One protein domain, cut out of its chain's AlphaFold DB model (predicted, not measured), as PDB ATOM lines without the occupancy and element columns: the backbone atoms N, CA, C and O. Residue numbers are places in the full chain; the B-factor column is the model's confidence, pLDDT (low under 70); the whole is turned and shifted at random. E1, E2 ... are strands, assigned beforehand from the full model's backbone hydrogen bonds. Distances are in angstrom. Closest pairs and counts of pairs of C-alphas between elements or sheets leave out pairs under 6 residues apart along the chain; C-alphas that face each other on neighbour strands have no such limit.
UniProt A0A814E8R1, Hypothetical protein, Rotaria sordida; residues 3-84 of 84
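This is residues 3 to 84 of the 84 residues of the protein "Hypothetical protein" of Rotaria sordida (UniProt A0A814E8R1). This is a small sandwich: a strongly twisted sheet of four strands, E2, E3, E7 and E6, is partly face to face with a smaller sheet of three, E1, E4 and E5, their strands crossed at 44 degrees. E5 runs on into E6 from one sheet to the other, and the turn between E6 and E7 reaches one end of the long axis. The printed part has 82 residues, with no named helix and seven named strands, E1 to E7 in order along the chain; the class is all strand. Across the sheets the orders are E2, E3, E7, E6 and E1, E4, E5, both antiparallel throughout. The whole is only just compact, close to loose, with a radius of gyration of the C-alphas of 13.7 A, and spans 44 by 29 by 16 A.

Begin in the larger sheet with its longest strand, E7, residues 76 to 83: find C-alpha 76 at (-2.243, 36.499, -33.051) and go 22.9 A to C-alpha 83 at (17.941, 25.775, -32.283). Beside it look for E3, residues 33 to 39, 19.8 A long, and E6, residues 63 to 68, 16.8 A long. E2, residues 20 to 26, is 19.2 A long. In the smaller sheet find E4, residues 47 to 52, 17.1 A long, with E5 at residues 58 to 61 and E1 at residues 3 to 7, where C-alpha 3 stands at (18.333, 23.034, -17.471).

In the larger sheet E3 and E7 are antiparallel at 161 degrees; look at N 35 and O 82, 2.8 A apart and within hydrogen-bond range. The hairpin E6 and E7 has N 79 and O 65 within range at 2.8 A, and the hairpin E2 and E3 has N 23 and O 36 at 2.8 A. E2 and E6 are the edge strands. In the other sheet N 5 and O 49 of E1 and E4 are 2.9 A apart, and the hairpin E4 and E5 has N 50 and O 58 at 2.9 A. Between the sheets, the closest C-alphas of E5 and E7 are those of Ile 61 and Val 82, 6.2 A apart; those of E4 and E7 are Val 48 and Val 82, at 7.1 A. E5 runs on into E6 across Gly 62, at 46 degrees. E1 and E2 are apart.

The two C-alphas farthest apart are those of Phe 53 and Ser 72, at 46.0 A. The printed part has no cut, and it ends at residue 84, the chain's last. The link E1 to E2, residues 8 to 19, is long. Mean pLDDT of the printed part is 88.1; residues 6 to 15 are under 70.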
ATOM      1  N   PHE A   3      19.383  22.110 -17.894       70.94
ATOM      2  CA  PHE A   3      18.333  23.034 -17.471       70.94
ATOM      3  C   PHE A   3      18.163  24.144 -18.509       70.94
ATOM      4  O   PHE A   3      19.133  24.559 -19.148       70.94
ATOM      5  N   MET A   4      16.922  24.601 -18.687       76.94
ATOM      6  CA  MET A   4      16.554  25.652 -19.639       76.94
ATOM      7  C   MET A   4      15.670  26.709 -18.982       76.94
ATOM      8  O   MET A   4      14.804  26.385 -18.168       76.94
ATOM      9  N   HIS A   5      15.889  27.960 -19.371       78.12
ATOM     10  CA  HIS A   5      15.104  29.112 -18.958       78.12
ATOM     11  C   HIS A   5      14.679  29.908 -20.194       78.12
ATOM     12  O   HIS A   5      15.496  30.221 -21.063       78.12
ATOM     13  N   LEU A   6      13.384  30.214 -20.277       68.06
ATOM     14  CA  LEU A   6      12.797  31.006 -21.353       68.06
ATOM     15  C   LEU A   6      12.505  32.406 -20.827       68.06
ATOM     16  O   LEU A   6      11.818  32.557 -19.815       68.06
ATOM     17  N   LYS A   7      13.019  33.417 -21.528       62.28
ATOM     18  CA  LYS A   7      12.735  34.822 -21.238       62.28
ATOM     19  C   LYS A   7      11.898  35.424 -22.347       62.28
ATOM     20  O   LYS A   7      12.206  35.272 -23.525       62.28
ATOM     21  N   SER A   8      10.905  36.190 -21.928       57.53
ATOM     22  CA  SER A   8      10.127  37.053 -22.798       57.53
ATOM     23  C   SER A   8      10.021  38.413 -22.122       57.53
ATOM     24  O   SER A   8       9.452  38.532 -21.037       57.53
ATOM     25  N   ILE A   9      10.638  39.429 -22.725       61.56
ATOM     26  CA  ILE A   9      10.530  40.815 -22.265       61.56
ATOM     27  C   ILE A   9       9.410  41.474 -23.066       61.56
ATOM     28  O   ILE A   9       9.501  41.606 -24.289       61.56
ATOM     29  N   VAL A  10       8.337  41.857 -22.370       60.34
ATOM     30  CA  VAL A  10       7.159  42.475 -22.991       60.34
ATOM     31  C   VAL A  10       7.348  43.984 -23.103       60.34
ATOM     32  O   VAL A  10       7.923  44.608 -22.212       60.34
ATOM     33  N   SER A  11       6.856  44.578 -24.190       56.50
ATOM     34  CA  SER A  11       6.972  46.016 -24.445       56.50
ATOM     35  C   SER A  11       5.961  46.870 -23.663       56.50
ATOM     36  O   SER A  11       6.246  48.046 -23.438       56.50
ATOM     37  N   SER A  12       4.825  46.320 -23.198       57.09
ATOM     38  CA  SER A  12       3.834  47.126 -22.455       57.09
ATOM     39  C   SER A  12       2.809  46.404 -21.553       57.09
ATOM     40  O   SER A  12       2.028  47.102 -20.915       57.09
ATOM     41  N   ASP A  13       2.781  45.068 -21.441       52.66
ATOM     42  CA  ASP A  13       1.841  44.361 -20.539       52.66
ATOM     43  C   ASP A  13       2.381  42.969 -20.130       52.66
ATOM     44  O   ASP A  13       2.654  42.159 -21.010       52.66
ATOM     45  N   PRO A  14       2.577  42.636 -18.838       57.47
ATOM     46  CA  PRO A  14       3.032  41.300 -18.429       57.47
ATOM     47  C   PRO A  14       2.022  40.176 -18.730       57.47
ATOM     48  O   PRO A  14       2.386  38.994 -18.654       57.47
ATOM     49  N   PHE A  15       0.768  40.509 -19.053       66.38
ATOM     50  CA  PHE A  15      -0.210  39.537 -19.525       66.38
ATOM     51  C   PHE A  15       0.119  39.106 -20.964       66.38
ATOM     52  O   PHE A  15       0.427  39.927 -21.822       66.38
ATOM     53  N   PHE A  16       0.065  37.793 -21.228       74.44
ATOM     54  CA  PHE A  16       0.198  37.170 -22.561       74.44
ATOM     55  C   PHE A  16       1.590  37.142 -23.213       74.44
ATOM     56  O   PHE A  16       1.765  36.492 -24.244       74.44
ATOM     57  N   GLY A  17       2.602  37.769 -22.613       84.44
ATOM     58  CA  GLY A  17       3.994  37.649 -23.065       84.44
ATOM     59  C   GLY A  17       4.740  36.428 -22.520       84.44
ATOM     60  O   GLY A  17       5.905  36.243 -22.842       84.44
ATOM     61  N   GLN A  18       4.116  35.618 -21.666       88.69
ATOM     62  CA  GLN A  18       4.756  34.458 -21.044       88.69
ATOM     63  C   GLN A  18       4.826  33.283 -22.034       88.69
ATOM     64  O   GLN A  18       3.880  33.090 -22.796       88.69
ATOM     65  N   PRO A  19       5.906  32.482 -22.024       91.88
ATOM     66  CA  PRO A  19       5.980  31.273 -22.834       91.88
ATOM     67  C   PRO A  19       4.894  30.254 -22.469       91.88
ATOM     68  O   PRO A  19       4.821  29.782 -21.335       91.88
ATOM     69  N   GLU A  20       4.102  29.857 -23.458       93.00
ATOM     70  CA  GLU A  20       3.074  28.823 -23.372       93.00
ATOM     71  C   GLU A  20       3.361  27.686 -24.368       93.00
ATOM     72  O   GLU A  20       4.182  27.822 -25.278       93.00
ATOM     73  N   GLN A  21       2.686  26.542 -24.187       94.69
ATOM     74  CA  GLN A  21       2.737  25.395 -25.113       94.69
ATOM     75  C   GLN A  21       4.165  24.952 -25.491       94.69
ATOM     76  O   GLN A  21       4.460  24.629 -26.642       94.69
ATOM     77  N   ILE A  22       5.065  24.946 -24.507       96.38
ATOM     78  CA  ILE A  22       6.482  24.649 -24.720       96.38
ATOM     79  C   ILE A  22       6.642  23.207 -25.220       96.38
ATOM     80  O   ILE A  22       6.169  22.256 -24.594       96.38
ATOM     81  N   HIS A  23       7.358  23.044 -26.329       96.25
ATOM     82  CA  HIS A  23       7.677  21.759 -26.933       96.25
ATOM     83  C   HIS A  23       9.160  21.683 -27.305       96.25
ATOM     84  O   HIS A  23       9.753  22.654 -27.776       96.25
ATOM     85  N   LEU A  24       9.750  20.500 -27.120       96.38
ATOM     86  CA  LEU A  24      11.125  20.189 -27.503       96.38
ATOM     87  C   LEU A  24      11.109  19.103 -28.574       96.38
ATOM     88  O   LEU A  24      10.414  18.097 -28.429       96.38
ATOM     89  N   SER A  25      11.905  19.288 -29.619       96.38
ATOM     90  CA  SER A  25      12.037  18.322 -30.713       96.38
ATOM     91  C   SER A  25      13.494  18.171 -31.145       96.38
ATOM     92  O   SER A  25      14.316  19.051 -30.893       96.38
ATOM     93  N   TYR A  26      13.826  17.043 -31.775       96.31
ATOM     94  CA  TYR A  26      15.152  16.828 -32.357       96.31
ATOM     95  C   TYR A  26      15.314  17.609 -33.661       96.31
ATOM     96  O   TYR A  26      14.370  17.722 -34.449       96.31
ATOM     97  N   GLY A  27      16.521  18.122 -33.893       91.50
ATOM     98  CA  GLY A  27      16.913  18.659 -35.190       91.50
ATOM     99  C   GLY A  27      17.280  17.568 -36.202       91.50
ATOM    100  O   GLY A  27      17.135  16.372 -35.956       91.50
ATOM    101  N   LEU A  28      17.791  18.001 -37.358       90.62
ATOM    102  CA  LEU A  28      18.329  17.101 -38.390       90.62
ATOM    103  C   LEU A  28      19.587  16.349 -37.923       90.62
ATOM    104  O   LEU A  28      19.906  15.294 -38.464       90.62
ATOM    105  N   ASP A  29      20.281  16.899 -36.929       94.00
ATOM    106  CA  ASP A  29      21.420  16.292 -36.254       94.00
ATOM    107  C   ASP A  29      21.035  16.003 -34.788       94.00
ATOM    108  O   ASP A  29      20.400  16.849 -34.153       94.00
ATOM    109  N   PRO A  30      21.384  14.828 -34.226       91.25
ATOM    110  CA  PRO A  30      21.011  14.442 -32.862       91.25
ATOM    111  C   PRO A  30      21.675  15.286 -31.763       91.25
ATOM    112  O   PRO A  30      21.289  15.179 -30.599       91.25
ATOM    113  N   THR A  31      22.669  16.104 -32.105       93.50
ATOM    114  CA  THR A  31      23.254  17.108 -31.209       93.50
ATOM    115  C   THR A  31      22.421  18.385 -31.127       93.50
ATOM    116  O   THR A  31      22.660  19.178 -30.221       93.50
ATOM    117  N   LEU A  32      21.431  18.555 -32.013       94.31
ATOM    118  CA  LEU A  32      20.574  19.732 -32.074       94.31
ATOM    119  C   LEU A  32      19.238  19.509 -31.370       94.31
ATOM    120  O   LEU A  32      18.553  18.497 -31.576       94.31
ATOM    121  N   MET A  33      18.813  20.523 -30.624       95.94
ATOM    122  CA  MET A  33      17.487  20.579 -30.014       95.94
ATOM    123  C   MET A  33      16.729  21.803 -30.498       95.94
ATOM    124  O   MET A  33      17.218  22.924 -30.428       95.94
ATOM    125  N   ILE A  34      15.499  21.598 -30.951       97.00
ATOM    126  CA  ILE A  34      14.613  22.678 -31.359       97.00
ATOM    127  C   ILE A  34      13.620  22.943 -30.234       97.00
ATOM    128  O   ILE A  34      12.772  22.102 -29.920       97.00
ATOM    129  N   VAL A  35      13.712  24.138 -29.668       97.56
ATOM    130  CA  VAL A  35      12.827  24.658 -28.629       97.56
ATOM    131  C   VAL A  35      11.747  25.487 -29.300       97.56
ATOM    132  O   VAL A  35      12.055  26.411 -30.052       97.56
ATOM    133  N   THR A  36      10.488  25.141 -29.060       97.00
ATOM    134  CA  THR A  36       9.329  25.870 -29.587       97.00
ATOM    135  C   THR A  36       8.420  26.284 -28.439       97.00
ATOM    136  O   THR A  36       8.167  25.481 -27.543       97.00
ATOM    137  N   TRP A  37       7.926  27.516 -28.459       96.69
ATOM    138  CA  TRP A  37       6.887  27.990 -27.542       96.69
ATOM    139  C   TRP A  37       6.024  29.047 -28.227       96.69
ATOM    140  O   TRP A  37       6.369  29.541 -29.302       96.69
ATOM    141  N   VAL A  38       4.906  29.389 -27.599       95.38
ATOM    142  CA  VAL A  38       3.970  30.406 -28.081       95.38
ATOM    143  C   VAL A  38       3.881  31.541 -27.068       95.38
ATOM    144  O   VAL A  38       3.904  31.296 -25.865       95.38
ATOM    145  N   THR A  39       3.779  32.779 -27.544       93.69
ATOM    146  CA  THR A  39       3.257  33.904 -26.754       93.69
ATOM    147  C   THR A  39       1.992  34.435 -27.424       93.69
ATOM    148  O   THR A  39       1.839  34.351 -28.645       93.69
ATOM    149  N   LEU A  40       1.068  34.974 -26.630       91.69
ATOM    150  CA  LEU A  40      -0.188  35.564 -27.112       91.69
ATOM    151  C   LEU A  40      -0.081  37.088 -27.312       91.69
ATOM    152  O   LEU A  40      -1.028  37.733 -27.755       91.69
ATOM    153  N   ASN A  41       1.086  37.662 -27.015       90.00
ATOM    154  CA  ASN A  41       1.452  39.034 -27.336       90.00
ATOM    155  C   ASN A  41       2.841  39.086 -27.990       90.00
ATOM    156  O   ASN A  41       3.651  38.164 -27.826       90.00
ATOM    157  N   GLU A  42       3.109  40.171 -28.713       88.31
ATOM    158  CA  GLU A  42       4.422  40.441 -29.285       88.31
ATOM    159  C   GLU A  42       5.436  40.685 -28.161       88.31
ATOM    160  O   GLU A  42       5.166  41.382 -27.177       88.31
ATOM    161  N   VAL A  43       6.617  40.092 -28.301       86.75
ATOM    162  CA  VAL A  43       7.722  40.228 -27.351       86.75
ATOM    163  C   VAL A  43       8.994  40.556 -28.114       86.75
ATOM    164  O   VAL A  43       9.194  40.093 -29.235       86.75
ATOM    165  N   ASN A  44       9.868  41.345 -27.495       82.75
ATOM    166  CA  ASN A  44      11.104  41.792 -28.144       82.75
ATOM    167  C   ASN A  44      12.196  40.714 -28.142       82.75
ATOM    168  O   ASN A  44      13.146  40.795 -28.915       82.75
ATOM    169  N   ASP A  45      12.050  39.717 -27.265       79.31
ATOM    170  CA  ASP A  45      13.052  38.696 -27.008       79.31
ATOM    171  C   ASP A  45      12.502  37.290 -27.244       79.31
ATOM    172  O   ASP A  45      11.478  36.892 -26.690       79.31
ATOM    173  N   PHE A  46      13.254  36.524 -28.030       85.19
ATOM    174  CA  PHE A  46      12.997  35.130 -28.385       85.19
ATOM    175  C   PHE A  46      14.259  34.306 -28.114       85.19
ATOM    176  O   PHE A  46      14.964  33.847 -29.016       85.19
ATOM    177  N   ILE A  47      14.586  34.216 -26.825       93.00
ATOM    178  CA  ILE A  47      15.873  33.747 -26.315       93.00
ATOM    179  C   ILE A  47      15.674  32.487 -25.479       93.00
ATOM    180  O   ILE A  47      14.806  32.448 -24.604       93.00
ATOM    181  N   VAL A  48      16.558  31.508 -25.667       95.38
ATOM    182  CA  VAL A  48      16.731  30.399 -24.721       95.38
ATOM    183  C   VAL A  48      18.061  30.559 -24.007       95.38
ATOM    184  O   VAL A  48      19.109  30.605 -24.652       95.38
ATOM    185  N   GLU A  49      18.027  30.587 -22.679       95.12
ATOM    186  CA  GLU A  49      19.216  30.435 -21.845       95.12
ATOM    187  C   GLU A  49      19.289  28.987 -21.335       95.12
ATOM    188  O   GLU A  49      18.288  28.420 -20.884       95.12
ATOM    189  N   TYR A  50      20.458  28.353 -21.428       94.25
ATOM    190  CA  TYR A  50      20.622  26.927 -21.125       94.25
ATOM    191  C   TYR A  50      22.026  26.595 -20.608       94.25
ATOM    192  O   TYR A  50      22.970  27.378 -20.744       94.25
ATOM    193  N   GLY A  51      22.164  25.412 -20.012       93.12
ATOM    194  CA  GLY A  51      23.444  24.887 -19.549       93.12
ATOM    195  C   GLY A  51      23.301  23.670 -18.633       93.12
ATOM    196  O   GLY A  51      22.223  23.099 -18.454       93.12
ATOM    197  N   GLN A  52      24.430  23.210 -18.098       91.44
ATOM    198  CA  GLN A  52      24.491  22.045 -17.210       91.44
ATOM    199  C   GLN A  52      24.480  22.480 -15.741       91.44
ATOM    200  O   GLN A  52      24.942  23.573 -15.432       91.44
ATOM    201  N   PHE A  53      24.029  21.601 -14.840       90.12
ATOM    202  CA  PHE A  53      24.095  21.814 -13.382       90.12
ATOM    203  C   PHE A  53      23.444  23.135 -12.928       90.12
ATOM    204  O   PHE A  53      24.062  23.915 -12.211       90.12
ATOM    205  N   ASP A  54      22.224  23.400 -13.404       82.12
ATOM    206  CA  ASP A  54      21.453  24.624 -13.127       82.12
ATOM    207  C   ASP A  54      22.133  25.937 -13.560       82.12
ATOM    208  O   ASP A  54      21.735  27.027 -13.148       82.12
ATOM    209  N   MET A  55      23.147  25.864 -14.428       89.19
ATOM    210  CA  MET A  55      23.754  27.047 -15.030       89.19
ATOM    211  C   MET A  55      23.014  27.447 -16.308       89.19
ATOM    212  O   MET A  55      22.761  26.613 -17.172       89.19
ATOM    213  N   PHE A  56      22.761  28.746 -16.464       91.81
ATOM    214  CA  PHE A  56      22.189  29.365 -17.667       91.81
ATOM    215  C   PHE A  56      23.242  30.237 -18.363       91.81
ATOM    216  O   PHE A  56      23.073  31.440 -18.539       91.81
ATOM    217  N   ASN A  57      24.399  29.643 -18.663       94.19
ATOM    218  CA  ASN A  57      25.577  30.355 -19.167       94.19
ATOM    219  C   ASN A  57      25.718  30.327 -20.695       94.19
ATOM    220  O   ASN A  57      26.633  30.954 -21.230       94.19
ATOM    221  N   LYS A  58      24.837  29.609 -21.395       95.19
ATOM    222  CA  LYS A  58      24.714  29.642 -22.852       95.19
ATOM    223  C   LYS A  58      23.400  30.297 -23.243       95.19
ATOM    224  O   LYS A  58      22.426  30.236 -22.493       95.19
ATOM    225  N   ARG A  59      23.383  30.911 -24.423       95.62
ATOM    226  CA  ARG A  59      22.236  31.648 -24.941       95.62
ATOM    227  C   ARG A  59      22.154  31.483 -26.450       95.62
ATOM    228  O   ARG A  59      23.127  31.802 -27.120       95.62
ATOM    229  N   GLU A  60      20.986  31.101 -26.951       96.25
ATOM    230  CA  GLU A  60      20.672  31.150 -28.382       96.25
ATOM    231  C   GLU A  60      19.476  32.063 -28.650       96.25
ATOM    232  O   GLU A  60      18.586  32.227 -27.808       96.25
ATOM    233  N   ILE A  61      19.480  32.676 -29.834       94.69
ATOM    234  CA  ILE A  61      18.419  33.561 -30.320       94.69
ATOM    235  C   ILE A  61      17.711  32.860 -31.476       94.69
ATOM    236  O   ILE A  61      18.351  32.312 -32.373       94.69
ATOM    237  N   GLY A  62      16.386  32.865 -31.433       93.19
ATOM    238  CA  GLY A  62      15.552  32.163 -32.399       93.19
ATOM    239  C   GLY A  62      14.986  33.038 -33.499       93.19
ATOM    240  O   GLY A  62      15.512  34.089 -33.857       93.19
ATOM    241  N   SER A  63      13.856  32.574 -34.011       94.62
ATOM    242  CA  SER A  63      13.003  33.286 -34.956       94.62
ATOM    243  C   SER A  63      11.538  33.136 -34.553       94.62
ATOM    244  O   SER A  63      11.192  32.235 -33.783       94.62
ATOM    245  N   ILE A  64      10.687  34.015 -35.085       95.19
ATOM    246  CA  ILE A  64       9.245  34.023 -34.832       95.19
ATOM    247  C   ILE A  64       8.494  33.847 -36.149       95.19
ATOM    248  O   ILE A  64       8.833  34.462 -37.162       95.19
ATOM    249  N   SER A  65       7.429  33.055 -36.113       96.19
ATOM    250  CA  SER A  65       6.361  33.070 -37.112       96.19
ATOM    251  C   SER A  65       5.040  33.441 -36.445       96.19
ATOM    252  O   SER A  65       4.748  32.943 -35.360       96.19
ATOM    253  N   ILE A  66       4.237  34.283 -37.095       95.88
ATOM    254  CA  ILE A  66       2.945  34.732 -36.565       95.88
ATOM    255  C   ILE A  66       1.832  33.911 -37.213       95.88
ATOM    256  O   ILE A  66       1.757  33.816 -38.440       95.88
ATOM    257  N   PHE A  67       0.958  33.345 -36.390       96.19
ATOM    258  CA  PHE A  67      -0.285  32.723 -36.823       96.19
ATOM    259  C   PHE A  67      -1.463  33.607 -36.416       96.19
ATOM    260  O   PHE A  67      -1.541  34.046 -35.273       96.19
ATOM    261  N   GLN A  68      -2.376  33.874 -37.350       95.75
ATOM    262  CA  GLN A  68      -3.628  34.563 -37.058       95.75
ATOM    263  C   GLN A  68      -4.780  33.567 -37.133       95.75
ATOM    264  O   GLN A  68      -4.980  32.923 -38.168       95.75
ATOM    265  N   ASP A  69      -5.549  33.453 -36.052       90.38
ATOM    266  CA  ASP A  69      -6.666  32.519 -36.020       90.38
ATOM    267  C   ASP A  69      -7.835  32.964 -36.920       90.38
ATOM    268  O   ASP A  69      -8.015  34.131 -37.289       90.38
ATOM    269  N   SER A  70      -8.666  31.997 -37.310       93.31
ATOM    270  CA  SER A  70      -9.854  32.266 -38.122       93.31
ATOM    271  C   SER A  70     -11.056  32.734 -37.294       93.31
ATOM    272  O   SER A  70     -12.120  32.960 -37.876       93.31
ATOM    273  N   GLY A  71     -10.911  32.893 -35.974       92.00
ATOM    274  CA  GLY A  71     -11.980  33.294 -35.061       92.00
ATOM    275  C   GLY A  71     -12.488  34.715 -35.315       92.00
ATOM    276  O   GLY A  71     -11.965  35.445 -36.163       92.00
ATOM    277  N   SER A  72     -13.528  35.117 -34.580       93.50
ATOM    278  CA  SER A  72     -14.036  36.497 -34.603       93.50
ATOM    279  C   SER A  72     -13.024  37.491 -34.034       93.50
ATOM    280  O   SER A  72     -12.922  38.602 -34.536       93.50
ATOM    281  N   GLU A  73     -12.251  37.058 -33.037       89.56
ATOM    282  CA  GLU A  73     -11.243  37.868 -32.345       89.56
ATOM    283  C   GLU A  73      -9.933  38.025 -33.132       89.56
ATOM    284  O   GLU A  73      -9.121  38.878 -32.788       89.56
ATOM    285  N   LYS A  74      -9.713  37.216 -34.183       90.75
ATOM    286  CA  LYS A  74      -8.515  37.270 -35.042       90.75
ATOM    287  C   LYS A  74      -7.207  37.301 -34.250       90.75
ATOM    288  O   LYS A  74      -6.323  38.119 -34.527       90.75
ATOM    289  N   ARG A  75      -7.097  36.428 -33.245       89.88
ATOM    290  CA  ARG A  75      -5.964  36.440 -32.311       89.88
ATOM    291  C   ARG A  75      -4.667  36.126 -33.040       89.88
ATOM    292  O   ARG A  75      -4.655  35.305 -33.955       89.88
ATOM    293  N   HIS A  76      -3.596  36.771 -32.591       93.56
ATOM    294  CA  HIS A  76      -2.243  36.499 -33.051       93.56
ATOM    295  C   HIS A  76      -1.542  35.587 -32.049       93.56
ATOM    296  O   HIS A  76      -1.488  35.885 -30.857       93.56
ATOM    297  N   GLU A  77      -0.990  34.494 -32.552       94.56
ATOM    298  CA  GLU A  77      -0.101  33.599 -31.828       94.56
ATOM    299  C   GLU A  77       1.306  33.774 -32.393       94.56
ATOM    300  O   GLU A  77       1.540  33.629 -33.598       94.56
ATOM    301  N   TYR A  78       2.252  34.106 -31.525       95.00
ATOM    302  CA  TYR A  78       3.648  34.309 -31.888       95.00
ATOM    303  C   TYR A  78       4.394  33.023 -31.565       95.00
ATOM    304  O   TYR A  78       4.618  32.698 -30.402       95.00
ATOM    305  N   ILE A  79       4.728  32.259 -32.601       96.75
ATOM    306  CA  ILE A  79       5.376  30.955 -32.478       96.75
ATOM    307  C   ILE A  79       6.881  31.169 -32.571       96.75
ATOM    308  O   ILE A  79       7.407  31.516 -33.630       96.75
ATOM    309  N   HIS A  80       7.569  30.934 -31.464       96.44
ATOM    310  CA  HIS A  80       9.011  31.091 -31.323       96.44
ATOM    311  C   HIS A  80       9.705  29.765 -31.599       96.44
ATOM    312  O   HIS A  80       9.246  28.723 -31.129       96.44
ATOM    313  N   ARG A  81      10.823  29.785 -32.327       96.44
ATOM    314  CA  ARG A  81      11.640  28.593 -32.582       96.44
ATOM    315  C   ARG A  81      13.126  28.910 -32.454       96.44
ATOM    316  O   ARG A  81      13.634  29.788 -33.152       96.44
ATOM    317  N   VAL A  82      13.816  28.169 -31.591       96.88
ATOM    318  CA  VAL A  82      15.250  28.317 -31.293       96.88
ATOM    319  C   VAL A  82      15.935  26.968 -31.469       96.88
ATOM    320  O   VAL A  82      15.410  25.952 -31.018       96.88
ATOM    321  N   ILE A  83      17.090  26.958 -32.130       95.88
ATOM    322  CA  ILE A  83      17.941  25.775 -32.283       95.88
ATOM    323  C   ILE A  83      19.077  25.901 -31.265       95.88
ATOM    324  O   ILE A  83      19.738  26.935 -31.244       95.88
ATOM    325  N   LEU A  84      19.264  24.876 -30.432       94.44
ATOM    326  CA  LEU A  84      20.386  24.713 -29.499       94.44
ATOM    327  C   LEU A  84      21.375  23.678 -30.024       94.44
ATOM    328  O   LEU A  84      20.890  22.705 -30.652       94.44
TER     329      LEU A  84